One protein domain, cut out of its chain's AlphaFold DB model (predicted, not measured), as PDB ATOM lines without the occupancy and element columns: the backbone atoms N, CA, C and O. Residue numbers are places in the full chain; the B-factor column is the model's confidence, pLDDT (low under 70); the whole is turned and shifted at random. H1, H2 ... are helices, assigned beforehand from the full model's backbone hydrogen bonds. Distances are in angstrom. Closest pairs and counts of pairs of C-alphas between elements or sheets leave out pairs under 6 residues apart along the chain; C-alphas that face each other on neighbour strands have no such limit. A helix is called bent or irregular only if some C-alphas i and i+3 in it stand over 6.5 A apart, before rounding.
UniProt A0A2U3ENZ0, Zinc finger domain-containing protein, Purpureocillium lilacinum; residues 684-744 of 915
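What this domain is: This is residues 684 to 744 of the 915 residues of the protein "Zinc finger domain-containing protein" of Purpureocillium lilacinum (UniProt A0A2U3ENZ0). This is a long helical hairpin with unequal arms: H1 runs one way, the chain turns tightly, and the longer H2 folds back beside it and runs on past the beginning of H1. The two helices meet near the turn, and at the other end residues 733 to 744, the last part of H2 and a tail, stick out. The printed part has 61 residues with two named helices, H1 then H2, and no named strand; its class is all helix. It is only just extended, close to loose, with a radius of gyration of the C-alphas of 16.0 A, and spans 53 by 17 by 9 A.

How they stand to each other: H1, residues 686 to 704, and H2, residues 710 to 737, form a helical hairpin, joined by a tight link of 5 residues. They run opposite ways at a shallow tilt of 15 degrees, with their centres 12.8 A apart. They touch through residues 700 to 704 of H1 and residues 710 to 717 of H2 alone. Their closest C-alphas are those of Gln 700 and Ala 717, 6.7 A apart. In both helices every O i to N i+4 pair is within hydrogen-bond range.

Where its parts are: H1 begins with C-alpha 686 at (3.970, -40.432, 33.408) and measures 26.6 A from first to last C-alpha. H2 begins with C-alpha 710 at (-5.163, -67.225, 40.758) and ends with C-alpha 737 at (2.725, -28.002, 49.133), 40.9 A away. Neither helix is bent.

The domain as a whole: The two C-alphas farthest apart are those of Ser 708 and Ser 744, at 54.5 A. Residues 705 to 712, of which 710 to 712 belong to H2, stand free. The printed part has no cut. Its mean pLDDT is 71.8, and residues 684 to 691 and 730 to 744 are under 70.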
ATOM      1  N   GLU A 684       7.996 -36.044  37.053       55.72
ATOM      2  CA  GLU A 684       8.328 -36.833  35.862       55.72
ATOM      3  C   GLU A 684       7.960 -38.302  36.133       55.72
ATOM      4  O   GLU A 684       8.812 -39.149  36.389       55.72
ATOM      5  N   HIS A 685       6.650 -38.567  36.198       61.25
ATOM      6  CA  HIS A 685       6.079 -39.855  36.602       61.25
ATOM      7  C   HIS A 685       5.140 -40.487  35.571       61.25
ATOM      8  O   HIS A 685       4.822 -41.652  35.739       61.25
ATOM      9  N   PHE A 686       4.767 -39.807  34.480       56.44
ATOM     10  CA  PHE A 686       3.970 -40.432  33.408       56.44
ATOM     11  C   PHE A 686       4.752 -41.527  32.657       56.44
ATOM     12  O   PHE A 686       4.196 -42.554  32.286       56.44
ATOM     13  N   GLU A 687       6.066 -41.351  32.483       56.44
ATOM     14  CA  GLU A 687       6.938 -42.415  31.967       56.44
ATOM     15  C   GLU A 687       7.163 -43.503  33.014       56.44
ATOM     16  O   GLU A 687       7.188 -44.678  32.671       56.44
ATOM     17  N   LEU A 688       7.286 -43.124  34.292       63.41
ATOM     18  CA  LEU A 688       7.473 -44.075  35.386       63.41
ATOM     19  C   LEU A 688       6.227 -44.946  35.595       63.41
ATOM     20  O   LEU A 688       6.384 -46.129  35.853       63.41
ATOM     21  N   SER A 689       5.016 -44.400  35.444       67.06
ATOM     22  CA  SER A 689       3.762 -45.152  35.515       67.06
ATOM     23  C   SER A 689       3.555 -46.025  34.284       67.06
ATOM     24  O   SER A 689       3.268 -47.203  34.444       67.06
ATOM     25  N   ALA A 690       3.800 -45.522  33.071       66.19
ATOM     26  CA  ALA A 690       3.750 -46.350  31.864       66.19
ATOM     27  C   ALA A 690       4.769 -47.509  31.915       66.19
ATOM     28  O   ALA A 690       4.431 -48.650  31.601       66.19
ATOM     29  N   GLN A 691       6.000 -47.249  32.371       62.69
ATOM     30  CA  GLN A 691       7.022 -48.282  32.574       62.69
ATOM     31  C   GLN A 691       6.668 -49.228  33.724       62.69
ATOM     32  O   GLN A 691       6.900 -50.429  33.596       62.69
ATOM     33  N   TYR A 692       6.101 -48.718  34.822       77.56
ATOM     34  CA  TYR A 692       5.639 -49.527  35.949       77.56
ATOM     35  C   TYR A 692       4.533 -50.482  35.507       77.56
ATOM     36  O   TYR A 692       4.716 -51.680  35.666       77.56
ATOM     37  N   LEU A 693       3.459 -49.987  34.882       77.56
ATOM     38  CA  LEU A 693       2.338 -50.800  34.395       77.56
ATOM     39  C   LEU A 693       2.816 -51.856  33.386       77.56
ATOM     40  O   LEU A 693       2.548 -53.037  33.566       77.56
ATOM     41  N   THR A 694       3.658 -51.475  32.418       75.88
ATOM     42  CA  THR A 694       4.264 -52.432  31.468       75.88
ATOM     43  C   THR A 694       5.112 -53.509  32.169       75.88
ATOM     44  O   THR A 694       5.079 -54.686  31.807       75.88
ATOM     45  N   SER A 695       5.886 -53.126  33.192       73.25
ATOM     46  CA  SER A 695       6.702 -54.060  33.989       73.25
ATOM     47  C   SER A 695       5.855 -54.917  34.933       73.25
ATOM     48  O   SER A 695       6.251 -56.025  35.294       73.25
ATOM     49  N   PHE A 696       4.700 -54.401  35.337       82.19
ATOM     50  CA  PHE A 696       3.742 -55.015  36.237       82.19
ATOM     51  C   PHE A 696       2.893 -56.066  35.515       82.19
ATOM     52  O   PHE A 696       2.793 -57.176  36.025       82.19
ATOM     53  N   ASP A 697       2.421 -55.809  34.292       80.81
ATOM     54  CA  ASP A 697       1.785 -56.823  33.434       80.81
ATOM     55  C   ASP A 697       2.741 -57.996  33.166       80.81
ATOM     56  O   ASP A 697       2.363 -59.173  33.239       80.81
ATOM     57  N   PHE A 698       4.022 -57.692  32.922       77.31
ATOM     58  CA  PHE A 698       5.071 -58.703  32.799       77.31
ATOM     59  C   PHE A 698       5.288 -59.473  34.113       77.31
ATOM     60  O   PHE A 698       5.442 -60.696  34.088       77.31
ATOM     61  N   LEU A 699       5.262 -58.796  35.266       77.19
ATOM     62  CA  LEU A 699       5.356 -59.432  36.583       77.19
ATOM     63  C   LEU A 699       4.144 -60.335  36.861       77.19
ATOM     64  O   LEU A 699       4.340 -61.499  37.204       77.19
ATOM     65  N   GLN A 700       2.918 -59.854  36.649       80.81
ATOM     66  CA  GLN A 700       1.674 -60.611  36.809       80.81
ATOM     67  C   GLN A 700       1.681 -61.850  35.901       80.81
ATOM     68  O   GLN A 700       1.419 -62.959  36.362       80.81
ATOM     69  N   THR A 701       2.095 -61.709  34.640       82.00
ATOM     70  CA  THR A 701       2.227 -62.826  33.685       82.00
ATOM     71  C   THR A 701       3.338 -63.815  34.078       82.00
ATOM     72  O   THR A 701       3.173 -65.031  33.956       82.00
ATOM     73  N   SER A 702       4.460 -63.327  34.618       77.31
ATOM     74  CA  SER A 702       5.557 -64.155  35.149       77.31
ATOM     75  C   SER A 702       5.168 -64.902  36.433       77.31
ATOM     76  O   SER A 702       5.656 -66.009  36.676       77.31
ATOM     77  N   LEU A 703       4.274 -64.323  37.242       77.06
ATOM     78  CA  LEU A 703       3.727 -64.925  38.459       77.06
ATOM     79  C   LEU A 703       2.555 -65.879  38.181       77.06
ATOM     80  O   LEU A 703       2.430 -66.862  38.904       77.06
ATOM     81  N   ARG A 704       1.763 -65.685  37.111       79.00
ATOM     82  CA  ARG A 704       0.662 -66.598  36.711       79.00
ATOM     83  C   ARG A 704       1.129 -68.033  36.455       79.00
ATOM     84  O   ARG A 704       0.358 -68.965  36.629       79.00
ATOM     85  N   ASN A 705       2.404 -68.217  36.116       73.31
ATOM     86  CA  ASN A 705       3.035 -69.528  35.921       73.31
ATOM     87  C   ASN A 705       3.770 -70.062  37.173       73.31
ATOM     88  O   ASN A 705       4.509 -71.041  37.078       73.31
ATOM     89  N   LYS A 706       3.644 -69.392  38.329       73.69
ATOM     90  CA  LYS A 706       4.382 -69.696  39.576       73.69
ATOM     91  C   LYS A 706       3.502 -69.723  40.824       73.69
ATOM     92  O   LYS A 706       3.804 -70.468  41.749       73.69
ATOM     93  N   ILE A 707       2.444 -68.916  40.860       79.19
ATOM     94  CA  ILE A 707       1.434 -68.913  41.918       79.19
ATOM     95  C   ILE A 707       0.279 -69.794  41.436       79.19
ATOM     96  O   ILE A 707      -0.399 -69.460  40.470       79.19
ATOM     97  N   SER A 708       0.072 -70.934  42.095       75.06
ATOM     98  CA  SER A 708      -0.944 -71.932  41.725       75.06
ATOM     99  C   SER A 708      -2.381 -71.523  42.069       75.06
ATOM    100  O   SER A 708      -3.322 -72.129  41.562       75.06
ATOM    101  N   ASN A 709      -2.564 -70.501  42.909       85.75
ATOM    102  CA  ASN A 709      -3.861 -69.912  43.226       85.75
ATOM    103  C   ASN A 709      -4.030 -68.576  42.464       85.75
ATOM    104  O   ASN A 709      -3.306 -67.622  42.755       85.75
ATOM    105  N   PRO A 710      -4.974 -68.462  41.511       80.50
ATOM    106  CA  PRO A 710      -5.163 -67.225  40.758       80.50
ATOM    107  C   PRO A 710      -5.701 -66.080  41.630       80.50
ATOM    108  O   PRO A 710      -5.319 -64.935  41.419       80.50
ATOM    109  N   ALA A 711      -6.522 -66.356  42.650       84.12
ATOM    110  CA  ALA A 711      -7.135 -65.315  43.477       84.12
ATOM    111  C   ALA A 711      -6.110 -64.573  44.355       84.12
ATOM    112  O   ALA A 711      -6.207 -63.356  44.529       84.12
ATOM    113  N   THR A 712      -5.083 -65.264  44.868       82.50
ATOM    114  CA  THR A 712      -3.995 -64.594  45.604       82.50
ATOM    115  C   THR A 712      -3.119 -63.759  44.675       82.50
ATOM    116  O   THR A 712      -2.648 -62.700  45.080       82.50
ATOM    117  N   LEU A 713      -2.953 -64.171  43.414       82.06
ATOM    118  CA  LEU A 713      -2.257 -63.382  42.399       82.06
ATOM    119  C   LEU A 713      -3.033 -62.118  42.007       82.06
ATOM    120  O   LEU A 713      -2.426 -61.054  41.948       82.06
ATOM    121  N   GLU A 714      -4.345 -62.202  41.786       82.56
ATOM    122  CA  GLU A 714      -5.207 -61.036  41.515       82.56
ATOM    123  C   GLU A 714      -5.236 -60.068  42.723       82.56
ATOM    124  O   GLU A 714      -5.171 -58.847  42.563       82.56
ATOM    125  N   THR A 715      -5.219 -60.603  43.951       86.00
ATOM    126  CA  THR A 715      -5.125 -59.810  45.193       86.00
ATOM    127  C   THR A 715      -3.762 -59.118  45.334       86.00
ATOM    128  O   THR A 715      -3.692 -57.933  45.654       86.00
ATOM    129  N   LEU A 716      -2.655 -59.820  45.069       81.00
ATOM    130  CA  LEU A 716      -1.318 -59.215  45.073       81.00
ATOM    131  C   LEU A 716      -1.182 -58.163  43.966       81.00
ATOM    132  O   LEU A 716      -0.618 -57.098  44.205       81.00
ATOM    133  N   ALA A 717      -1.729 -58.433  42.779       82.69
ATOM    134  CA  ALA A 717      -1.745 -57.509  41.653       82.69
ATOM    135  C   ALA A 717      -2.447 -56.191  42.026       82.69
ATOM    136  O   ALA A 717      -1.832 -55.125  41.953       82.69
ATOM    137  N   THR A 718      -3.688 -56.260  42.514       83.00
ATOM    138  CA  THR A 718      -4.436 -55.071  42.959       83.00
ATOM    139  C   THR A 718      -3.735 -54.326  44.097       83.00
ATOM    140  O   THR A 718      -3.644 -53.101  44.039       83.00
ATOM    141  N   LYS A 719      -3.151 -55.017  45.089       78.31
ATOM    142  CA  LYS A 719      -2.396 -54.351  46.171       78.31
ATOM    143  C   LYS A 719      -1.110 -53.669  45.694       78.31
ATOM    144  O   LYS A 719      -0.835 -52.554  46.129       78.31
ATOM    145  N   PHE A 720      -0.346 -54.271  44.782       80.06
ATOM    146  CA  PHE A 720       0.829 -53.611  44.201       80.06
ATOM    147  C   PHE A 720       0.445 -52.372  43.382       80.06
ATOM    148  O   PHE A 720       1.092 -51.334  43.536       80.06
ATOM    149  N   HIS A 721      -0.612 -52.461  42.567       79.81
ATOM    150  CA  HIS A 721      -1.128 -51.331  41.793       79.81
ATOM    151  C   HIS A 721      -1.586 -50.185  42.711       79.81
ATOM    152  O   HIS A 721      -1.160 -49.046  42.529       79.81
ATOM    153  N   GLN A 722      -2.375 -50.499  43.744       80.19
ATOM    154  CA  GLN A 722      -2.857 -49.539  44.738       80.19
ATOM    155  C   GLN A 722      -1.698 -48.777  45.401       80.19
ATOM    156  O   GLN A 722      -1.660 -47.549  45.355       80.19
ATOM    157  N   CYS A 723      -0.691 -49.487  45.924       75.00
ATOM    158  CA  CYS A 723       0.465 -48.846  46.556       75.00
ATOM    159  C   CYS A 723       1.320 -48.012  45.581       75.00
ATOM    160  O   CYS A 723       2.036 -47.109  46.016       75.00
ATOM    161  N   PHE A 724       1.272 -48.285  44.271       81.38
ATOM    162  CA  PHE A 724       1.906 -47.425  43.269       81.38
ATOM    163  C   PHE A 724       1.121 -46.124  43.052       81.38
ATOM    164  O   PHE A 724       1.728 -45.051  43.043       81.38
ATOM    165  N   VAL A 725      -0.209 -46.201  42.923       79.31
ATOM    166  CA  VAL A 725      -1.090 -45.025  42.794       79.31
ATOM    167  C   VAL A 725      -0.944 -44.118  44.018       79.31
ATOM    168  O   VAL A 725      -0.559 -42.958  43.870       79.31
ATOM    169  N   GLU A 726      -1.089 -44.671  45.226       73.38
ATOM    170  CA  GLU A 726      -0.916 -43.959  46.502       73.38
ATOM    171  C   GLU A 726       0.452 -43.263  46.608       73.38
ATOM    172  O   GLU A 726       0.554 -42.124  47.074       73.38
ATOM    173  N   ALA A 727       1.529 -43.904  46.136       71.19
ATOM    174  CA  ALA A 727       2.866 -43.312  46.139       71.19
ATOM    175  C   ALA A 727       2.997 -42.132  45.154       71.19
ATOM    176  O   ALA A 727       3.651 -41.132  45.475       71.19
ATOM    177  N   VAL A 728       2.377 -42.214  43.972       73.38
ATOM    178  CA  VAL A 728       2.366 -41.126  42.977       73.38
ATOM    179  C   VAL A 728       1.490 -39.959  43.446       73.38
ATOM    180  O   VAL A 728       1.890 -38.798  43.317       73.38
ATOM    181  N   GLU A 729       0.340 -40.235  44.052       70.94
ATOM    182  CA  GLU A 729      -0.554 -39.227  44.628       70.94
ATOM    183  C   GLU A 729       0.059 -38.549  45.855       70.94
ATOM    184  O   GLU A 729       0.090 -37.318  45.928       70.94
ATOM    185  N   GLY A 730       0.668 -39.314  46.763       65.56
ATOM    186  CA  GLY A 730       1.439 -38.783  47.887       65.56
ATOM    187  C   GLY A 730       2.584 -37.878  47.422       65.56
ATOM    188  O   GLY A 730       2.752 -36.767  47.934       65.56
ATOM    189  N   CYS A 731       3.315 -38.279  46.373       63.78
ATOM    190  CA  CYS A 731       4.307 -37.415  45.726       63.78
ATOM    191  C   CYS A 731       3.678 -36.159  45.096       63.78
ATOM    192  O   CYS A 731       4.288 -35.089  45.144       63.78
ATOM    193  N   THR A 732       2.466 -36.253  44.543       67.88
ATOM    194  CA  THR A 732       1.727 -35.121  43.962       67.88
ATOM    195  C   THR A 732       1.331 -34.108  45.032       67.88
ATOM    196  O   THR A 732       1.610 -32.915  44.885       67.88
ATOM    197  N   THR A 733       0.740 -34.564  46.132       66.38
ATOM    198  CA  THR A 733       0.316 -33.722  47.257       66.38
ATOM    199  C   THR A 733       1.517 -33.083  47.957       66.38
ATOM    200  O   THR A 733       1.526 -31.868  48.170       66.38
ATOM    201  N   ALA A 734       2.592 -33.844  48.193       61.84
ATOM    202  CA  ALA A 734       3.849 -33.310  48.719       61.84
ATOM    203  C   ALA A 734       4.519 -32.300  47.767       61.84
ATOM    204  O   ALA A 734       5.106 -31.316  48.214       61.84
ATOM    205  N   ALA A 735       4.429 -32.496  46.447       63.75
ATOM    206  CA  ALA A 735       4.952 -31.527  45.487       63.75
ATOM    207  C   ALA A 735       4.113 -30.235  45.458       63.75
ATOM    208  O   ALA A 735       4.691 -29.148  45.392       63.75
ATOM    209  N   ARG A 736       2.772 -30.327  45.530       63.75
ATOM    210  CA  ARG A 736       1.851 -29.167  45.556       63.75
ATOM    211  C   ARG A 736       2.166 -28.219  46.723       63.75
ATOM    212  O   ARG A 736       2.213 -27.003  46.511       63.75
ATOM    213  N   SER A 737       2.421 -28.767  47.914       60.09
ATOM    214  CA  SER A 737       2.725 -28.002  49.133       60.09
ATOM    215  C   SER A 737       4.160 -27.458  49.200       60.09
ATOM    216  O   SER A 737       4.405 -26.491  49.923       60.09
ATOM    217  N   MET A 738       5.112 -27.997  48.427       54.06
ATOM    218  CA  MET A 738       6.479 -27.465  48.400       54.06
ATOM    219  C   MET A 738       6.548 -26.034  47.818       54.06
ATOM    220  O   MET A 738       5.902 -25.738  46.802       54.06
ATOM    221  N   PRO A 739       7.386 -25.144  48.398       54.03
ATOM    222  CA  PRO A 739       7.568 -23.766  47.939       54.03
ATOM    223  C   PRO A 739       8.375 -23.717  46.630       54.03
ATOM    224  O   PRO A 739       9.580 -23.462  46.601       54.03
ATOM    225  N   TYR A 740       7.695 -23.993  45.519       57.03
ATOM    226  CA  TYR A 740       8.296 -24.010  44.191       57.03
ATOM    227  C   TYR A 740       8.619 -22.584  43.722       57.03
ATOM    228  O   TYR A 740       7.714 -21.797  43.457       57.03
ATOM    229  N   THR A 741       9.902 -22.244  43.585       57.91
ATOM    230  CA  THR A 741      10.320 -20.941  43.040       57.91
ATOM    231  C   THR A 741      10.283 -20.950  41.511       57.91
ATOM    232  O   THR A 741      10.704 -21.909  40.865       57.91
ATOM    233  N   ASN A 742       9.754 -19.877  40.915       57.66
ATOM    234  CA  ASN A 742       9.440 -19.822  39.486       57.66
ATOM    235  C   ASN A 742      10.718 -19.735  38.619       57.66
ATOM    236  O   ASN A 742      11.287 -18.661  38.409       57.66
ATOM    237  N   ARG A 743      11.223 -20.893  38.173       54.38
ATOM    238  CA  ARG A 743      12.615 -21.063  37.706       54.38
ATOM    239  C   ARG A 743      12.928 -20.384  36.364       54.38
ATOM    240  O   ARG A 743      14.092 -20.101  36.090       54.38
ATOM    241  N   SER A 744      11.918 -20.123  35.534       51.31
ATOM    242  CA  SER A 744      12.048 -19.543  34.187       51.31
ATOM    243  C   SER A 744      12.402 -18.052  34.190       51.31
ATOM    244  O   SER A 744      13.329 -17.630  33.493       51.31
TER     245      SER A 744